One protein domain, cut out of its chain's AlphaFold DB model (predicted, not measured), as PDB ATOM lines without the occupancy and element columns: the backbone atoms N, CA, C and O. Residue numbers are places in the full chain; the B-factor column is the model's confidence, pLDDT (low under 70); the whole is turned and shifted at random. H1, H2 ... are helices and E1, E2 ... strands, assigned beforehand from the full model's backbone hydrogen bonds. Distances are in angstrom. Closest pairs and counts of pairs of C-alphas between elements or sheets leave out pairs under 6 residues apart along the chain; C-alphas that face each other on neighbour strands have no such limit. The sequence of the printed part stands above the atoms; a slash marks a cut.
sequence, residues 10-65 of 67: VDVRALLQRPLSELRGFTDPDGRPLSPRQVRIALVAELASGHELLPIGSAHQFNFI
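Overview. This is residues 10 to 65 of the 67 residues of an uncharacterized protein of Duganella phyllosphaerae (UniProt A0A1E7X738). This is a small domain with little regular structure, in which the short helix H1 packs on the longer helix H2 and long loops make much of the rest. Residues 17 to 35 swing out from H1 and back to H2, and the short strand E1 follows H2. The printed part has 56 residues, 21 of them in named elements, in the order H1, H2, E1; the class is mostly helix. It is compact, with a radius of gyration of the C-alphas of 10.1 A and spans of 23 by 23 by 15 A.

Arrangement. Residues 10 to 11 pair antiparallel with residues 53 to 54 of E1, residues 53 to 55, which pairs with no named strand. H1, residues 12 to 16, touches H2, residues 36 to 48; their closest C-alphas are those of Val 12 and Leu 43, 6.1 A apart. The closest C-alphas of H1 and E1, those of Val 12 and Leu 53, are 5.9 A apart. H2 and E1 are near each other. In H1 and H2 every O i to N i+4 pair is within hydrogen-bond range.

Along the chain. H1 begins at C-alpha 12 (-38.608, -24.885, -9.349) and is 6.1 A long. H2 is 18.3 A long. E1, 6.6 A, ends at C-alpha 55 (-47.045, -24.390, -3.475).

Size, cuts and confidence. The C-alphas farthest apart, of Gln 17 and Asp 30, are 26.1 A apart. The printed part has no cut. The link from H1 to H2 is long, with 19 residues; that from H2 to E1 is tight. The model's pLDDT is under 70 at residue 29 and residues 56 to 65.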
ATOM      1  N   VAL A  10     -45.365 -26.468  -7.802       78.44
ATOM      2  CA  VAL A  10     -44.544 -26.326  -8.998       78.44
ATOM      3  C   VAL A  10     -43.105 -26.674  -8.665       78.44
ATOM      4  O   VAL A  10     -42.543 -26.158  -7.704       78.44
ATOM      5  N   ASP A  11     -42.509 -27.523  -9.492       83.62
ATOM      6  CA  ASP A  11     -41.083 -27.812  -9.445       83.62
ATOM      7  C   ASP A  11     -40.284 -26.604  -9.958       83.62
ATOM      8  O   ASP A  11     -40.436 -26.153 -11.102       83.62
ATOM      9  N   VAL A  12     -39.438 -26.063  -9.082       85.44
ATOM     10  CA  VAL A  12     -38.608 -24.885  -9.349       85.44
ATOM     11  C   VAL A  12     -37.575 -25.175 -10.430       85.44
ATOM     12  O   VAL A  12     -37.358 -24.342 -11.314       85.44
ATOM     13  N   ARG A  13     -36.964 -26.365 -10.420       86.38
ATOM     14  CA  ARG A  13     -35.985 -26.763 -11.441       86.38
ATOM     15  C   ARG A  13     -36.663 -26.900 -12.796       86.38
ATOM     16  O   ARG A  13     -36.125 -26.409 -13.789       86.38
ATOM     17  N   ALA A  14     -37.851 -27.498 -12.833       85.06
ATOM     18  CA  ALA A  14     -38.637 -27.606 -14.057       85.06
ATOM     19  C   ALA A  14     -39.008 -26.222 -14.614       85.06
ATOM     20  O   ALA A  14     -38.893 -26.000 -15.819       85.06
ATOM     21  N   LEU A  15     -39.385 -25.261 -13.759       84.25
ATOM     22  CA  LEU A  15     -39.646 -23.879 -14.183       84.25
ATOM     23  C   LEU A  15     -38.396 -23.171 -14.709       84.25
ATOM     24  O   LEU A  15     -38.474 -22.473 -15.720       84.25
ATOM     25  N   LEU A  16     -37.246 -23.352 -14.059       86.56
ATOM     26  CA  LEU A  16     -35.983 -22.738 -14.479       86.56
ATOM     27  C   LEU A  16     -35.485 -23.245 -15.840       86.56
ATOM     28  O   LEU A  16     -34.726 -22.539 -16.507       86.56
ATOM     29  N   GLN A  17     -35.921 -24.434 -16.264       88.31
ATOM     30  CA  GLN A  17     -35.645 -24.981 -17.596       88.31
ATOM     31  C   GLN A  17     -36.545 -24.393 -18.694       88.31
ATOM     32  O   GLN A  17     -36.218 -24.511 -19.876       88.31
ATOM     33  N   ARG A  18     -37.662 -23.744 -18.337       85.69
ATOM     34  CA  ARG A  18     -38.573 -23.133 -19.316       85.69
ATOM     35  C   ARG A  18     -37.991 -21.833 -19.880       85.69
ATOM     36  O   ARG A  18     -37.245 -21.123 -19.196       85.69
ATOM     37  N   PRO A  19     -38.340 -21.467 -21.123       87.50
ATOM     38  CA  PRO A  19     -37.933 -20.186 -21.676       87.50
ATOM     39  C   PRO A  19     -38.539 -19.028 -20.873       87.50
ATOM     40  O   PRO A  19     -39.670 -19.090 -20.395       87.50
ATOM     41  N   LEU A  20     -37.797 -17.921 -20.775       83.75
ATOM     42  CA  LEU A  20     -38.221 -16.719 -20.043       83.75
ATOM     43  C   LEU A  20     -39.594 -16.204 -20.494       83.75
ATOM     44  O   LEU A  20     -40.351 -15.689 -19.685       83.75
ATOM     45  N   SER A  21     -39.951 -16.352 -21.768       81.75
ATOM     46  CA  SER A  21     -41.263 -15.946 -22.280       81.75
ATOM     47  C   SER A  21     -42.439 -16.643 -21.591       81.75
ATOM     48  O   SER A  21     -43.526 -16.068 -21.582       81.75
ATOM     49  N   GLU A  22     -42.221 -17.830 -21.022       79.94
ATOM     50  CA  GLU A  22     -43.226 -18.648 -20.336       79.94
ATOM     51  C   GLU A  22     -43.292 -18.378 -18.823       79.94
ATOM     52  O   GLU A  22     -44.270 -18.750 -18.179       79.94
ATOM     53  N   LEU A  23     -42.313 -17.666 -18.253       80.56
ATOM     54  CA  LEU A  23     -42.298 -17.256 -16.844       80.56
ATOM     55  C   LEU A  23     -43.118 -15.967 -16.625       80.56
ATOM     56  O   LEU A  23     -42.610 -14.963 -16.126       80.56
ATOM     57  N   ARG A  24     -44.386 -15.969 -17.048       76.88
ATOM     58  CA  ARG A  24     -45.333 -14.841 -16.912       76.88
ATOM     59  C   ARG A  24     -46.434 -15.165 -15.901       76.88
ATOM     60  O   ARG A  24     -46.706 -16.326 -15.638       76.88
ATOM     61  N   GLY A  25     -47.095 -14.129 -15.379       74.88
ATOM     62  CA  GLY A  25     -48.252 -14.285 -14.482       74.88
ATOM     63  C   GLY A  25     -47.904 -14.498 -13.007       74.88
ATOM     64  O   GLY A  25     -48.787 -14.786 -12.208       74.88
ATOM     65  N   PHE A  26     -46.632 -14.335 -12.642       77.75
ATOM     66  CA  PHE A  26     -46.184 -14.359 -11.256       77.75
ATOM     67  C   PHE A  26     -46.344 -12.979 -10.627       77.75
ATOM     68  O   PHE A  26     -46.044 -11.959 -11.258       77.75
ATOM     69  N   THR A  27     -46.770 -12.962  -9.371       80.56
ATOM     70  CA  THR A  27     -46.844 -11.750  -8.561       80.56
ATOM     71  C   THR A  27     -46.017 -11.899  -7.296       80.56
ATOM     72  O   THR A  27     -45.984 -12.975  -6.697       80.56
ATOM     73  N   ASP A  28     -45.405 -10.795  -6.888       76.88
ATOM     74  CA  ASP A  28     -44.817 -10.598  -5.559       76.88
ATOM     75  C   ASP A  28     -45.914 -10.737  -4.470       76.88
ATOM     76  O   ASP A  28     -47.095 -10.550  -4.794       76.88
ATOM     77  N   PRO A  29     -45.602 -11.017  -3.189       69.25
ATOM     78  CA  PRO A  29     -46.497 -10.906  -2.036       69.25
ATOM     79  C   PRO A  29     -47.325  -9.623  -1.977       69.25
ATOM     80  O   PRO A  29     -48.477  -9.673  -1.552       69.25
ATOM     81  N   ASP A  30     -46.798  -8.500  -2.470       76.06
ATOM     82  CA  ASP A  30     -47.538  -7.233  -2.578       76.06
ATOM     83  C   ASP A  30     -48.561  -7.206  -3.735       76.06
ATOM     84  O   ASP A  30     -49.157  -6.170  -4.035       76.06
ATOM     85  N   GLY A  31     -48.736  -8.319  -4.454       76.12
ATOM     86  CA  GLY A  31     -49.618  -8.436  -5.616       76.12
ATOM     87  C   GLY A  31     -49.082  -7.756  -6.879       76.12
ATOM     88  O   GLY A  31     -49.791  -7.653  -7.882       76.12
ATOM     89  N   ARG A  32     -47.829  -7.285  -6.863       80.75
ATOM     90  CA  ARG A  32     -47.204  -6.624  -8.015       80.75
ATOM     91  C   ARG A  32     -46.763  -7.655  -9.053       80.75
ATOM     92  O   ARG A  32     -46.128  -8.639  -8.680       80.75
ATOM     93  N   PRO A  33     -47.045  -7.442 -10.350       83.12
ATOM     94  CA  PRO A  33     -46.603  -8.357 -11.392       83.12
ATOM     95  C   PRO A  33     -45.079  -8.344 -11.503       83.12
ATOM     96  O   PRO A  33     -44.457  -7.285 -11.602       83.12
ATOM     97  N   LEU A  34     -44.483  -9.532 -11.530       83.69
ATOM     98  CA  LEU A  34     -43.052  -9.703 -11.725       83.69
ATOM     99  C   LEU A  34     -42.743  -9.869 -13.210       83.69
ATOM    100  O   LEU A  34     -43.420 -10.599 -13.939       83.69
ATOM    101  N   SER A  35     -41.675  -9.214 -13.667       88.81
ATOM    102  CA  SER A  35     -41.134  -9.497 -14.994       88.81
ATOM    103  C   SER A  35     -40.544 -10.911 -15.029       88.81
ATOM    104  O   SER A  35     -40.005 -11.375 -14.021       88.81
ATOM    105  N   PRO A  36     -40.525 -11.592 -16.185       87.56
ATOM    106  CA  PRO A  36     -39.993 -12.951 -16.257       87.56
ATOM    107  C   PRO A  36     -38.545 -13.103 -15.778       87.56
ATOM    108  O   PRO A  36     -38.151 -14.144 -15.253       87.56
ATOM    109  N   ARG A  37     -37.739 -12.044 -15.919       88.19
ATOM    110  CA  ARG A  37     -36.368 -12.013 -15.403       88.19
ATOM    111  C   ARG A  37     -36.338 -11.980 -13.874       88.19
ATOM    112  O   ARG A  37     -35.531 -12.690 -13.287       88.19
ATOM    113  N   GLN A  38     -37.217 -11.197 -13.248       87.31
ATOM    114  CA  GLN A  38     -37.367 -11.173 -11.791       87.31
ATOM    115  C   GLN A  38     -37.871 -12.518 -11.267       87.31
ATOM    116  O   GLN A  38     -37.304 -13.029 -10.311       87.31
ATOM    117  N   VAL A  39     -38.845 -13.132 -11.946       86.81
ATOM    118  CA  VAL A  39     -39.330 -14.484 -11.619       86.81
ATOM    119  C   VAL A  39     -38.192 -15.495 -11.645       86.81
ATOM    120  O   VAL A  39     -38.038 -16.283 -10.723       86.81
ATOM    121  N   ARG A  40     -37.344 -15.463 -12.674       87.81
ATOM    122  CA  ARG A  40     -36.204 -16.381 -12.753       87.81
ATOM    123  C   ARG A  40     -35.205 -16.171 -11.613       87.81
ATOM    124  O   ARG A  40     -34.717 -17.152 -11.069       87.81
ATOM    125  N   ILE A  41     -34.900 -14.922 -11.254       89.50
ATOM    126  CA  ILE A  41     -34.005 -14.608 -10.124       89.50
ATOM    127  C   ILE A  41     -34.595 -15.144  -8.816       89.50
ATOM    128  O   ILE A  41     -33.897 -15.807  -8.055       89.50
ATOM    129  N   ALA A  42     -35.885 -14.910  -8.604       84.88
ATOM    130  CA  ALA A  42     -36.643 -15.430  -7.478       84.88
ATOM    131  C   ALA A  42     -36.597 -16.962  -7.386       84.88
ATOM    132  O   ALA A  42     -36.212 -17.505  -6.361       84.88
ATOM    133  N   LEU A  43     -36.899 -17.663  -8.481       86.50
ATOM    134  CA  LEU A  43     -36.846 -19.125  -8.540       86.50
ATOM    135  C   LEU A  43     -35.438 -19.667  -8.242       86.50
ATOM    136  O   LEU A  43     -35.299 -20.686  -7.573       86.50
ATOM    137  N   VAL A  44     -34.381 -18.986  -8.699       88.75
ATOM    138  CA  VAL A  44     -32.999 -19.355  -8.345       88.75
ATOM    139  C   VAL A  44     -32.734 -19.158  -6.849       88.75
ATOM    140  O   VAL A  44     -32.072 -19.999  -6.246       88.75
ATOM    141  N   ALA A  45     -33.248 -18.085  -6.243       86.75
ATOM    142  CA  ALA A  45     -33.105 -17.831  -4.810       86.75
ATOM    143  C   ALA A  45     -33.859 -18.866  -3.952       86.75
ATOM    144  O   ALA A  45     -33.316 -19.342  -2.954       86.75
ATOM    145  N   GLU A  46     -35.059 -19.273  -4.374       83.62
ATOM    146  CA  GLU A  46     -35.831 -20.352  -3.739       83.62
ATOM    147  C   GLU A  46     -35.078 -21.685  -3.812       83.62
ATOM    148  O   GLU A  46     -34.894 -22.358  -2.797       83.62
ATOM    149  N   LEU A  47     -34.524 -22.016  -4.985       85.38
ATOM    150  CA  LEU A  47     -33.721 -23.226  -5.154       85.38
ATOM    151  C   LEU A  47     -32.453 -23.203  -4.283       85.38
ATOM    152  O   LEU A  47     -32.104 -24.213  -3.676       85.38
ATOM    153  N   ALA A  48     -31.779 -22.052  -4.190       84.12
ATOM    154  CA  ALA A  48     -30.610 -21.870  -3.326       84.12
ATOM    155  C   ALA A  48     -30.956 -21.971  -1.830       84.12
ATOM    156  O   ALA A  48     -30.111 -22.376  -1.034       84.12
ATOM    157  N   SER A  49     -32.197 -21.650  -1.459       83.38
ATOM    158  CA  SER A  49     -32.722 -21.795  -0.096       83.38
ATOM    159  C   SER A  49     -33.163 -23.230   0.228       83.38
ATOM    160  O   SER A  49     -33.553 -23.510   1.358       83.38
ATOM    161  N   GLY A  50     -33.079 -24.150  -0.741       83.56
ATOM    162  CA  GLY A  50     -33.486 -25.549  -0.597       83.56
ATOM    163  C   GLY A  50     -34.957 -25.814  -0.929       83.56
ATOM    164  O   GLY A  50     -35.436 -26.928  -0.719       83.56
ATOM    165  N   HIS A  51     -35.684 -24.828  -1.461       80.19
ATOM    166  CA  HIS A  51     -37.073 -24.995  -1.876       80.19
ATOM    167  C   HIS A  51     -37.140 -25.477  -3.327       80.19
ATOM    168  O   HIS A  51     -37.048 -24.705  -4.280       80.19
ATOM    169  N   GLU A  52     -37.304 -26.788  -3.499       83.25
ATOM    170  CA  GLU A  52     -37.429 -27.412  -4.824       83.25
ATOM    171  C   GLU A  52     -38.876 -27.423  -5.342       83.25
ATOM    172  O   GLU A  52     -39.100 -27.471  -6.552       83.25
ATOM    173  N   LEU A  53     -39.857 -27.337  -4.437       80.19
ATOM    174  CA  LEU A  53     -41.290 -27.365  -4.732       80.19
ATOM    175  C   LEU A  53     -41.979 -26.133  -4.135       80.19
ATOM    176  O   LEU A  53     -41.980 -25.954  -2.918       80.19
ATOM    177  N   LEU A  54     -42.601 -25.310  -4.983       77.00
ATOM    178  CA  LEU A  54     -43.353 -24.123  -4.565       77.00
ATOM    179  C   LEU A  54     -44.863 -24.390  -4.595       77.00
ATOM    180  O   LEU A  54     -45.383 -24.743  -5.654       77.00
ATOM    181  N   PRO A  55     -45.599 -24.207  -3.487       71.12
ATOM    182  CA  PRO A  55     -47.045 -24.390  -3.475       71.12
ATOM    183  C   PRO A  55     -47.759 -23.321  -4.322       71.12
ATOM    184  O   PRO A  55     -47.464 -22.132  -4.254       71.12
ATOM    185  N   ILE A  56     -48.744 -23.747  -5.105       66.62
ATOM    186  CA  ILE A  56     -49.654 -22.917  -5.895       66.62
ATOM    187  C   ILE A  56     -50.817 -22.503  -4.996       66.62
ATOM    188  O   ILE A  56     -51.501 -23.347  -4.419       66.62
ATOM    189  N   GLY A  57     -51.077 -21.199  -4.919       56.84
ATOM    190  CA  GLY A  57     -52.257 -20.658  -4.240       56.84
ATOM    191  C   GLY A  57     -52.164 -20.597  -2.713       56.84
ATOM    192  O   GLY A  57     -53.187 -20.427  -2.057       56.84
ATOM    193  N   SER A  58     -50.972 -20.724  -2.127       46.31
ATOM    194  CA  SER A  58     -50.745 -20.404  -0.714       46.31
ATOM    195  C   SER A  58     -49.618 -19.395  -0.577       46.31
ATOM    196  O   SER A  58     -48.629 -19.456  -1.296       46.31
ATOM    197  N   ALA A  59     -49.826 -18.459   0.345       46.31
ATOM    198  CA  ALA A  59     -49.044 -17.259   0.598       46.31
ATOM    199  C   ALA A  59     -47.578 -17.534   0.998       46.31
ATOM    200  O   ALA A  59     -47.188 -17.355   2.146       46.31
ATOM    201  N   HIS A  60     -46.758 -17.937   0.034       51.47
ATOM    202  CA  HIS A  60     -45.314 -17.720   0.046       51.47
ATOM    203  C   HIS A  60     -44.969 -16.620  -0.964       51.47
ATOM    204  O   HIS A  60     -45.856 -16.144  -1.670       51.47
ATOM    205  N   GLN A  61     -43.704 -16.185  -1.015       51.38
ATOM    206  CA  GLN A  61     -43.218 -15.034  -1.802       51.38
ATOM    207  C   GLN A  61     -43.607 -15.020  -3.298       51.38
ATOM    208  O   GLN A  61     -43.342 -14.042  -3.988       51.38
ATOM    209  N   PHE A  62     -44.265 -16.056  -3.820       51.78
ATOM    210  CA  PHE A  62     -44.796 -16.082  -5.174       51.78
ATOM    211  C   PHE A  62     -46.214 -16.643  -5.176       51.78
ATOM    212  O   PHE A  62     -46.432 -17.824  -4.913       51.78
ATOM    213  N   ASN A  63     -47.184 -15.802  -5.534       50.50
ATOM    214  CA  ASN A  63     -48.516 -16.282  -5.882       50.50
ATOM    215  C   ASN A  63     -48.514 -16.693  -7.357       50.50
ATOM    216  O   ASN A  63     -48.340 -15.868  -8.258       50.50
ATOM    217  N   PHE A  64     -48.685 -17.992  -7.607       54.25
ATOM    218  CA  PHE A  64     -48.822 -18.529  -8.956       54.25
ATOM    219  C   PHE A  64     -50.280 -18.414  -9.408       54.25
ATOM    220  O   PHE A  64     -51.131 -19.194  -8.977       54.25
ATOM    221  N   ILE A  65     -50.578 -17.454 -10.286       49.53
ATOM    222  CA  ILE A  65     -51.891 -17.356 -10.931       49.53
ATOM    223  C   ILE A  65     -51.786 -18.015 -12.307       49.53
ATOM    224  O   ILE A  65     -51.323 -17.413 -13.276       49.53
TER     225      ILE A  65